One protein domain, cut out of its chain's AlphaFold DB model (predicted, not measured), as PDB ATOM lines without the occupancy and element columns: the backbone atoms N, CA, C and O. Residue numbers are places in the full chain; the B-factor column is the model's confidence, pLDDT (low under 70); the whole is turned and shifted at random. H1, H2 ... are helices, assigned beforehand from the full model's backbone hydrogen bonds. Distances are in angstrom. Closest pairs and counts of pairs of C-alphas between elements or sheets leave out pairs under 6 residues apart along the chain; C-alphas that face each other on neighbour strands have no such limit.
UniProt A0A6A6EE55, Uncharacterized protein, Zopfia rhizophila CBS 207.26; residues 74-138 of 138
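This is residues 74 to 138 of the 138 residues of an uncharacterized protein of Zopfia rhizophila CBS 207.26 (UniProt A0A6A6EE55). This domain has little regular structure: three short helices on long loops, H1 in the middle with H2 and H3 packed on it, while the loop between H2 and H3 swings far out. The printed part has 65 residues with three named helices, in the order H1, H2, H3, and no named strand; the class is all helix, with only 22 residues in named elements. It is compact, with a radius of gyration of the C-alphas of 11.8 A and spans of 36 by 26 by 16 A.

H1, residues 74 to 79, and H2, residues 91 to 99, form a helical hairpin, running opposite ways at a shallow tilt of 31 degrees; their closest C-alphas, of Leu 75 and Met 94, are 6.1 A apart. H1 touches H3, residues 124 to 130; their closest C-alphas, of His 76 and Pro 124, are 4.2 A apart. H1 and H3 run the same way at 36 degrees, only just a steep tilt. H2 and H3 are apart. In H1, H2 and H3 every O i to N i+4 pair is within hydrogen-bond range.

H1 begins at C-alpha 74 (31.562, 53.045, 14.885) and is 8.5 A long. H2 measures 12.1 A. H3, 9.9 A, ends at C-alpha 130 (25.156, 38.354, 15.317).

The two farthest C-alphas, of Pro 86 and Asp 115, are 36.3 A apart. Both links are long, and the printed part has no cut. Residues 111 to 119 have pLDDT under 70.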
ATOM      1  N   PRO A  74      30.733  53.536  15.980       95.19
ATOM      2  CA  PRO A  74      31.562  53.045  14.885       95.19
ATOM      3  C   PRO A  74      32.190  51.675  15.171       95.19
ATOM      4  O   PRO A  74      32.327  50.883  14.242       95.19
ATOM      5  N   LEU A  75      32.493  51.345  16.437       95.75
ATOM      6  CA  LEU A  75      32.956  50.003  16.815       95.75
ATOM      7  C   LEU A  75      31.911  48.929  16.484       95.75
ATOM      8  O   LEU A  75      32.265  47.877  15.965       95.75
ATOM      9  N   HIS A  76      30.629  49.218  16.705       95.38
ATOM     10  CA  HIS A  76      29.530  48.300  16.410       95.38
ATOM     11  C   HIS A  76      29.413  48.041  14.900       95.38
ATOM     12  O   HIS A  76      29.334  46.894  14.467       95.38
ATOM     13  N   TYR A  77      29.490  49.098  14.082       93.88
ATOM     14  CA  TYR A  77      29.442  48.979  12.618       93.88
ATOM     15  C   TYR A  77      30.696  48.349  12.005       93.88
ATOM     16  O   TYR A  77      30.597  47.706  10.962       93.88
ATOM     17  N   ALA A  78      31.866  48.522  12.622       95.12
ATOM     18  CA  ALA A  78      33.085  47.839  12.200       95.12
ATOM     19  C   ALA A  78      33.050  46.344  12.565       95.12
ATOM     20  O   ALA A  78      33.464  45.510  11.763       95.12
ATOM     21  N   ALA A  79      32.511  46.005  13.739       95.06
ATOM     22  CA  ALA A  79      32.413  44.636  14.234       95.06
ATOM     23  C   ALA A  79      31.314  43.815  13.532       95.06
ATOM     24  O   ALA A  79      31.495  42.628  13.273       95.06
ATOM     25  N   GLY A  80      30.179  44.439  13.197       92.94
ATOM     26  CA  GLY A  80      29.000  43.799  12.604       92.94
ATOM     27  C   GLY A  80      28.839  44.040  11.103       92.94
ATOM     28  O   GLY A  80      27.821  44.574  10.666       92.94
ATOM     29  N   VAL A  81      29.844  43.684  10.303       91.69
ATOM     30  CA  VAL A  81      29.777  43.807   8.836       91.69
ATOM     31  C   VAL A  81      29.175  42.564   8.173       91.69
ATOM     32  O   VAL A  81      29.260  41.454   8.690       91.69
ATOM     33  N   GLY A  82      28.594  42.741   6.984       88.38
ATOM     34  CA  GLY A  82      27.974  41.644   6.236       88.38
ATOM     35  C   GLY A  82      28.958  40.545   5.788       88.38
ATOM     36  O   GLY A  82      30.169  40.772   5.706       88.38
ATOM     37  N   PRO A  83      28.447  39.358   5.409       86.19
ATOM     38  CA  PRO A  83      29.261  38.173   5.106       86.19
ATOM     39  C   PRO A  83      30.181  38.334   3.887       86.19
ATOM     40  O   PRO A  83      31.181  37.632   3.775       86.19
ATOM     41  N   ASN A  84      29.884  39.282   2.994       90.00
ATOM     42  CA  ASN A  84      30.690  39.559   1.801       90.00
ATOM     43  C   ASN A  84      31.998  40.314   2.109       90.00
ATOM     44  O   ASN A  84      32.828  40.493   1.221       90.00
ATOM     45  N   VAL A  85      32.180  40.800   3.341       90.31
ATOM     46  CA  VAL A  85      33.404  41.491   3.763       90.31
ATOM     47  C   VAL A  85      34.431  40.455   4.235       90.31
ATOM     48  O   VAL A  85      34.084  39.623   5.073       90.31
ATOM     49  N   PRO A  86      35.698  40.488   3.779       92.19
ATOM     50  CA  PRO A  86      36.716  39.548   4.246       92.19
ATOM     51  C   PRO A  86      36.857  39.553   5.782       92.19
ATOM     52  O   PRO A  86      36.904  40.642   6.370       92.19
ATOM     53  N   PRO A  87      36.895  38.387   6.456       91.69
ATOM     54  CA  PRO A  87      37.171  38.290   7.894       91.69
ATOM     55  C   PRO A  87      38.461  39.011   8.295       91.69
ATOM     56  O   PRO A  87      39.445  38.963   7.558       91.69
ATOM     57  N   GLY A  88      38.440  39.711   9.429       91.56
ATOM     58  CA  GLY A  88      39.597  40.414   9.990       91.56
ATOM     59  C   GLY A  88      39.937  41.739   9.308       91.56
ATOM     60  O   GLY A  88      40.678  42.546   9.862       91.56
ATOM     61  N   SER A  89      39.348  42.035   8.146       91.69
ATOM     62  CA  SER A  89      39.630  43.272   7.404       91.69
ATOM     63  C   SER A  89      39.169  44.555   8.108       91.69
ATOM     64  O   SER A  89      39.465  45.656   7.649       91.69
ATOM     65  N   ARG A  90      38.415  44.441   9.207       92.25
ATOM     66  CA  ARG A  90      37.994  45.574  10.045       92.25
ATOM     67  C   ARG A  90      38.861  45.772  11.285       92.25
ATOM     68  O   ARG A  90      38.765  46.837  11.884       92.25
ATOM     69  N   ILE A  91      39.738  44.823  11.621       92.50
ATOM     70  CA  ILE A  91      40.590  44.892  12.817       92.50
ATOM     71  C   ILE A  91      41.440  46.176  12.844       92.50
ATOM     72  O   ILE A  91      41.355  46.874  13.849       92.50
ATOM     73  N   PRO A  92      42.141  46.592  11.764       92.12
ATOM     74  CA  PRO A  92      42.950  47.817  11.811       92.12
ATOM     75  C   PRO A  92      42.131  49.077  12.122       92.12
ATOM     76  O   PRO A  92      42.576  49.975  12.835       92.12
ATOM     77  N   LEU A  93      40.899  49.147  11.609       93.56
ATOM     78  CA  LEU A  93      39.987  50.237  11.933       93.56
ATOM     79  C   LEU A  93      39.497  50.136  13.383       93.56
ATOM     80  O   LEU A  93      39.416  51.155  14.059       93.56
ATOM     81  N   MET A  94      39.159  48.941  13.869       94.69
ATOM     82  CA  MET A  94      38.743  48.745  15.261       94.69
ATOM     83  C   MET A  94      39.856  49.149  16.236       94.69
ATOM     84  O   MET A  94      39.582  49.871  17.189       94.69
ATOM     85  N   GLU A  95      41.107  48.782  15.955       94.38
ATOM     86  CA  GLU A  95      42.283  49.219  16.715       94.38
ATOM     87  C   GLU A  95      42.429  50.745  16.701       94.38
ATOM     88  O   GLU A  95      42.618  51.356  17.752       94.38
ATOM     89  N   TYR A  96      42.266  51.379  15.534       94.50
ATOM     90  CA  TYR A  96      42.257  52.839  15.421       94.50
ATOM     91  C   TYR A  96      41.156  53.479  16.284       94.50
ATOM     92  O   TYR A  96      41.419  54.431  17.014       94.50
ATOM     93  N   LEU A  97      39.933  52.940  16.254       95.44
ATOM     94  CA  LEU A  97      38.801  53.436  17.044       95.44
ATOM     95  C   LEU A  97      39.036  53.285  18.555       95.44
ATOM     96  O   LEU A  97      38.732  54.207  19.311       95.44
ATOM     97  N   VAL A  98      39.617  52.169  19.000       96.06
ATOM     98  CA  VAL A  98      40.042  51.989  20.399       96.06
ATOM     99  C   VAL A  98      41.148  52.981  20.762       96.06
ATOM    100  O   VAL A  98      41.114  53.568  21.840       96.06
ATOM    101  N   GLY A  99      42.083  53.245  19.845       96.06
ATOM    102  CA  GLY A  99      43.115  54.275  20.000       96.06
ATOM    103  C   GLY A  99      42.558  55.698  20.149       96.06
ATOM    104  O   GLY A  99      43.185  56.531  20.800       96.06
ATOM    105  N   LEU A 100      41.359  55.970  19.620       95.12
ATOM    106  CA  LEU A 100      40.612  57.212  19.864       95.12
ATOM    107  C   LEU A 100      39.902  57.242  21.234       95.12
ATOM    108  O   LEU A 100      39.258  58.239  21.561       95.12
ATOM    109  N   GLY A 101      40.010  56.178  22.032       96.00
ATOM    110  CA  GLY A 101      39.433  56.075  23.374       96.00
ATOM    111  C   GLY A 101      38.002  55.540  23.415       96.00
ATOM    112  O   GLY A 101      37.309  55.756  24.409       96.00
ATOM    113  N   LEU A 102      37.525  54.878  22.355       95.19
ATOM    114  CA  LEU A 102      36.177  54.309  22.354       95.19
ATOM    115  C   LEU A 102      36.107  53.067  23.243       95.19
ATOM    116  O   LEU A 102      36.937  52.163  23.136       95.19
ATOM    117  N   ASP A 103      35.072  53.010  24.080       95.19
ATOM    118  CA  ASP A 103      34.815  51.866  24.948       95.19
ATOM    119  C   ASP A 103      34.297  50.669  24.137       95.19
ATOM    120  O   ASP A 103      33.214  50.706  23.544       95.19
ATOM    121  N   VAL A 104      35.063  49.580  24.151       95.25
ATOM    122  CA  VAL A 104      34.715  48.301  23.516       95.25
ATOM    123  C   VAL A 104      33.502  47.620  24.148       95.25
ATOM    124  O   VAL A 104      32.932  46.724  23.533       95.25
ATOM    125  N   ASN A 105      33.093  48.041  25.347       94.81
ATOM    126  CA  ASN A 105      31.896  47.564  26.040       94.81
ATOM    127  C   ASN A 105      30.731  48.560  25.989       94.81
ATOM    128  O   ASN A 105      29.701  48.309  26.616       94.81
ATOM    129  N   SER A 106      30.875  49.667  25.251       92.06
ATOM    130  CA  SER A 106      29.780  50.619  25.058       92.06
ATOM    131  C   SER A 106      28.554  49.922  24.474       92.06
ATOM    132  O   SER A 106      28.674  48.995  23.675       92.06
ATOM    133  N   ILE A 107      27.374  50.364  24.898       90.94
ATOM    134  CA  ILE A 107      26.103  49.943  24.310       90.94
ATOM    135  C   ILE A 107      25.796  50.876  23.137       90.94
ATOM    136  O   ILE A 107      26.198  52.037  23.127       90.94
ATOM    137  N   ASP A 108      25.068  50.385  22.145       87.06
ATOM    138  CA  ASP A 108      24.700  51.094  20.923       87.06
ATOM    139  C   ASP A 108      23.592  52.162  21.085       87.06
ATOM    140  O   ASP A 108      22.800  52.416  20.175       87.06
ATOM    141  N   ASP A 109      23.544  52.836  22.233       83.06
ATOM    142  CA  ASP A 109      22.495  53.789  22.621       83.06
ATOM    143  C   ASP A 109      22.527  55.129  21.856       83.06
ATOM    144  O   ASP A 109      21.531  55.862  21.830       83.06
ATOM    145  N   ALA A 110      23.626  55.435  21.156       78.25
ATOM    146  CA  ALA A 110      23.693  56.596  20.267       78.25
ATOM    147  C   ALA A 110      22.738  56.459  19.062       78.25
ATOM    148  O   ALA A 110      22.297  57.466  18.502       78.25
ATOM    149  N   VAL A 111      22.369  55.228  18.678       64.88
ATOM    150  CA  VAL A 111      21.343  54.947  17.660       64.88
ATOM    151  C   VAL A 111      20.015  54.712  18.375       64.88
ATOM    152  O   VAL A 111      19.548  53.591  18.538       64.88
ATOM    153  N   ARG A 112      19.404  55.802  18.844       64.25
ATOM    154  CA  ARG A 112      18.135  55.748  19.582       64.25
ATOM    155  C   ARG A 112      17.013  55.176  18.714       64.25
ATOM    156  O   ARG A 112      16.643  55.789  17.711       64.25
ATOM    157  N   GLN A 113      16.415  54.061  19.133       48.41
ATOM    158  CA  GLN A 113      15.164  53.558  18.567       48.41
ATOM    159  C   GLN A 113      14.052  53.586  19.628       48.41
ATOM    160  O   GLN A 113      14.076  52.834  20.597       48.41
ATOM    161  N   GLY A 114      13.061  54.462  19.428       47.59
ATOM    162  CA  GLY A 114      11.923  54.638  20.340       47.59
ATOM    163  C   GLY A 114      12.234  55.432  21.619       47.59
ATOM    164  O   GLY A 114      13.381  55.781  21.899       47.59
ATOM    165  N   ASP A 115      11.187  55.712  22.400       45.78
ATOM    166  CA  ASP A 115      11.227  56.612  23.571       45.78
ATOM    167  C   ASP A 115      12.051  56.069  24.754       45.78
ATOM    168  O   ASP A 115      12.457  56.825  25.634       45.78
ATOM    169  N   VAL A 116      12.323  54.761  24.770       47.69
ATOM    170  CA  VAL A 116      13.063  54.062  25.837       47.69
ATOM    171  C   VAL A 116      14.581  54.044  25.634       47.69
ATOM    172  O   VAL A 116      15.306  53.652  26.542       47.69
ATOM    173  N   GLY A 117      15.084  54.496  24.479       48.53
ATOM    174  CA  GLY A 117      16.521  54.710  24.270       48.53
ATOM    175  C   GLY A 117      17.395  53.452  24.333       48.53
ATOM    176  O   GLY A 117      18.600  53.574  24.533       48.53
ATOM    177  N   HIS A 118      16.825  52.257  24.173       47.00
ATOM    178  CA  HIS A 118      17.618  51.037  24.063       47.00
ATOM    179  C   HIS A 118      18.332  51.006  22.707       47.00
ATOM    180  O   HIS A 118      17.726  51.305  21.674       47.00
ATOM    181  N   GLY A 119      19.617  50.655  22.723       58.62
ATOM    182  CA  GLY A 119      20.346  50.319  21.507       58.62
ATOM    183  C   GLY A 119      19.780  49.051  20.844       58.62
ATOM    184  O   GLY A 119      18.982  48.321  21.439       58.62
ATOM    185  N   GLN A 120      20.118  48.816  19.578       71.25
ATOM    186  CA  GLN A 120      19.532  47.757  18.751       71.25
ATOM    187  C   GLN A 120      19.989  46.353  19.153       71.25
ATOM    188  O   GLN A 120      19.194  45.408  19.128       71.25
ATOM    189  N   HIS A 121      21.270  46.192  19.466       80.25
ATOM    190  CA  HIS A 121      21.923  44.888  19.505       80.25
ATOM    191  C   HIS A 121      22.936  44.739  20.648       80.25
ATOM    192  O   HIS A 121      23.426  43.631  20.860       80.25
ATOM    193  N   GLY A 122      23.218  45.794  21.419       89.88
ATOM    194  CA  GLY A 122      24.113  45.751  22.573       89.88
ATOM    195  C   GLY A 122      25.513  46.240  22.226       89.88
ATOM    196  O   GLY A 122      25.667  47.257  21.569       89.88
ATOM    197  N   THR A 123      26.536  45.527  22.696       93.88
ATOM    198  CA  THR A 123      27.950  45.918  22.528       93.88
ATOM    199  C   THR A 123      28.511  45.554  21.142       93.88
ATOM    200  O   THR A 123      27.922  44.726  20.438       93.88
ATOM    201  N   PRO A 124      29.699  46.057  20.747       95.31
ATOM    202  CA  PRO A 124      30.370  45.643  19.513       95.31
ATOM    203  C   PRO A 124      30.568  44.125  19.400       95.31
ATOM    204  O   PRO A 124      30.453  43.565  18.310       95.31
ATOM    205  N   LEU A 125      30.789  43.431  20.522       95.31
ATOM    206  CA  LEU A 125      30.894  41.970  20.543       95.31
ATOM    207  C   LEU A 125      29.572  41.291  20.154       95.31
ATOM    208  O   LEU A 125      29.580  40.328  19.389       95.31
ATOM    209  N   HIS A 126      28.431  41.806  20.625       94.06
ATOM    210  CA  HIS A 126      27.120  41.286  20.231       94.06
ATOM    211  C   HIS A 126      26.882  41.455  18.724       94.06
ATOM    212  O   HIS A 126      26.393  40.528  18.077       94.06
ATOM    213  N   TYR A 127      27.302  42.588  18.148       94.12
ATOM    214  CA  TYR A 127      27.293  42.801  16.696       94.12
ATOM    215  C   TYR A 127      28.158  41.768  15.965       94.12
ATOM    216  O   TYR A 127      27.687  41.138  15.019       94.12
ATOM    217  N   ALA A 128      29.398  41.542  16.408       94.50
ATOM    218  CA  ALA A 128      30.277  40.563  15.772       94.50
ATOM    219  C   ALA A 128      29.671  39.150  15.792       94.50
ATOM    220  O   ALA A 128      29.652  38.465  14.768       94.50
ATOM    221  N   VAL A 129      29.111  38.728  16.929       93.19
ATOM    222  CA  VAL A 129      28.449  37.421  17.074       93.19
ATOM    223  C   VAL A 129      27.232  37.308  16.157       93.19
ATOM    224  O   VAL A 129      27.105  36.322  15.432       93.19
ATOM    225  N   MET A 130      26.369  38.325  16.137       90.81
ATOM    226  CA  MET A 130      25.156  38.354  15.317       90.81
ATOM    227  C   MET A 130      25.441  38.201  13.823       90.81
ATOM    228  O   MET A 130      24.701  37.518  13.117       90.81
ATOM    229  N   TRP A 131      26.528  38.810  13.352       90.31
ATOM    230  CA  TRP A 131      26.944  38.770  11.950       90.31
ATOM    231  C   TRP A 131      27.952  37.650  11.639       90.31
ATOM    232  O   TRP A 131      28.470  37.583  10.523       90.31
ATOM    233  N   GLY A 132      28.244  36.759  12.594       92.44
ATOM    234  CA  GLY A 132      29.164  35.629  12.405       92.44
ATOM    235  C   GLY A 132      30.631  36.033  12.202       92.44
ATOM    236  O   GLY A 132      31.409  35.304  11.582       92.44
ATOM    237  N   ARG A 133      31.029  37.203  12.706       92.88
ATOM    238  CA  ARG A 133      32.347  37.828  12.539       92.88
ATOM    239  C   ARG A 133      33.341  37.331  13.583       92.88
ATOM    240  O   ARG A 133      33.724  38.026  14.514       92.88
ATOM    241  N   THR A 134      33.756  36.078  13.427       90.31
ATOM    242  CA  THR A 134      34.592  35.374  14.418       90.31
ATOM    243  C   THR A 134      36.009  35.922  14.580       90.31
ATOM    244  O   THR A 134      36.637  35.621  15.588       90.31
ATOM    245  N   GLN A 135      36.546  36.668  13.609       90.25
ATOM    246  CA  GLN A 135      37.861  37.303  13.761       90.25
ATOM    247  C   GLN A 135      37.751  38.629  14.508       90.25
ATOM    248  O   GLN A 135      38.586  38.911  15.353       90.25
ATOM    249  N   GLU A 136      36.704  39.401  14.233       89.56
ATOM    250  CA  GLU A 136      36.403  40.660  14.913       89.56
ATOM    251  C   GLU A 136      35.870  40.462  16.347       89.56
ATOM    252  O   GLU A 136      35.854  41.404  17.129       89.56
ATOM    253  N   ALA A 137      35.435  39.245  16.696       84.25
ATOM    254  CA  ALA A 137      34.961  38.867  18.032       84.25
ATOM    255  C   ALA A 137      36.061  38.338  18.981       84.25
ATOM    256  O   ALA A 137      35.731  37.860  20.067       84.25
ATOM    257  N   LYS A 138      37.328  38.330  18.553       76.56
ATOM    258  CA  LYS A 138      38.478  37.851  19.338       76.56
ATOM    259  C   LYS A 138      39.240  39.012  19.946       76.56
ATOM    260  O   LYS A 138      39.705  38.828  21.090       76.56
TER     261      LYS A 138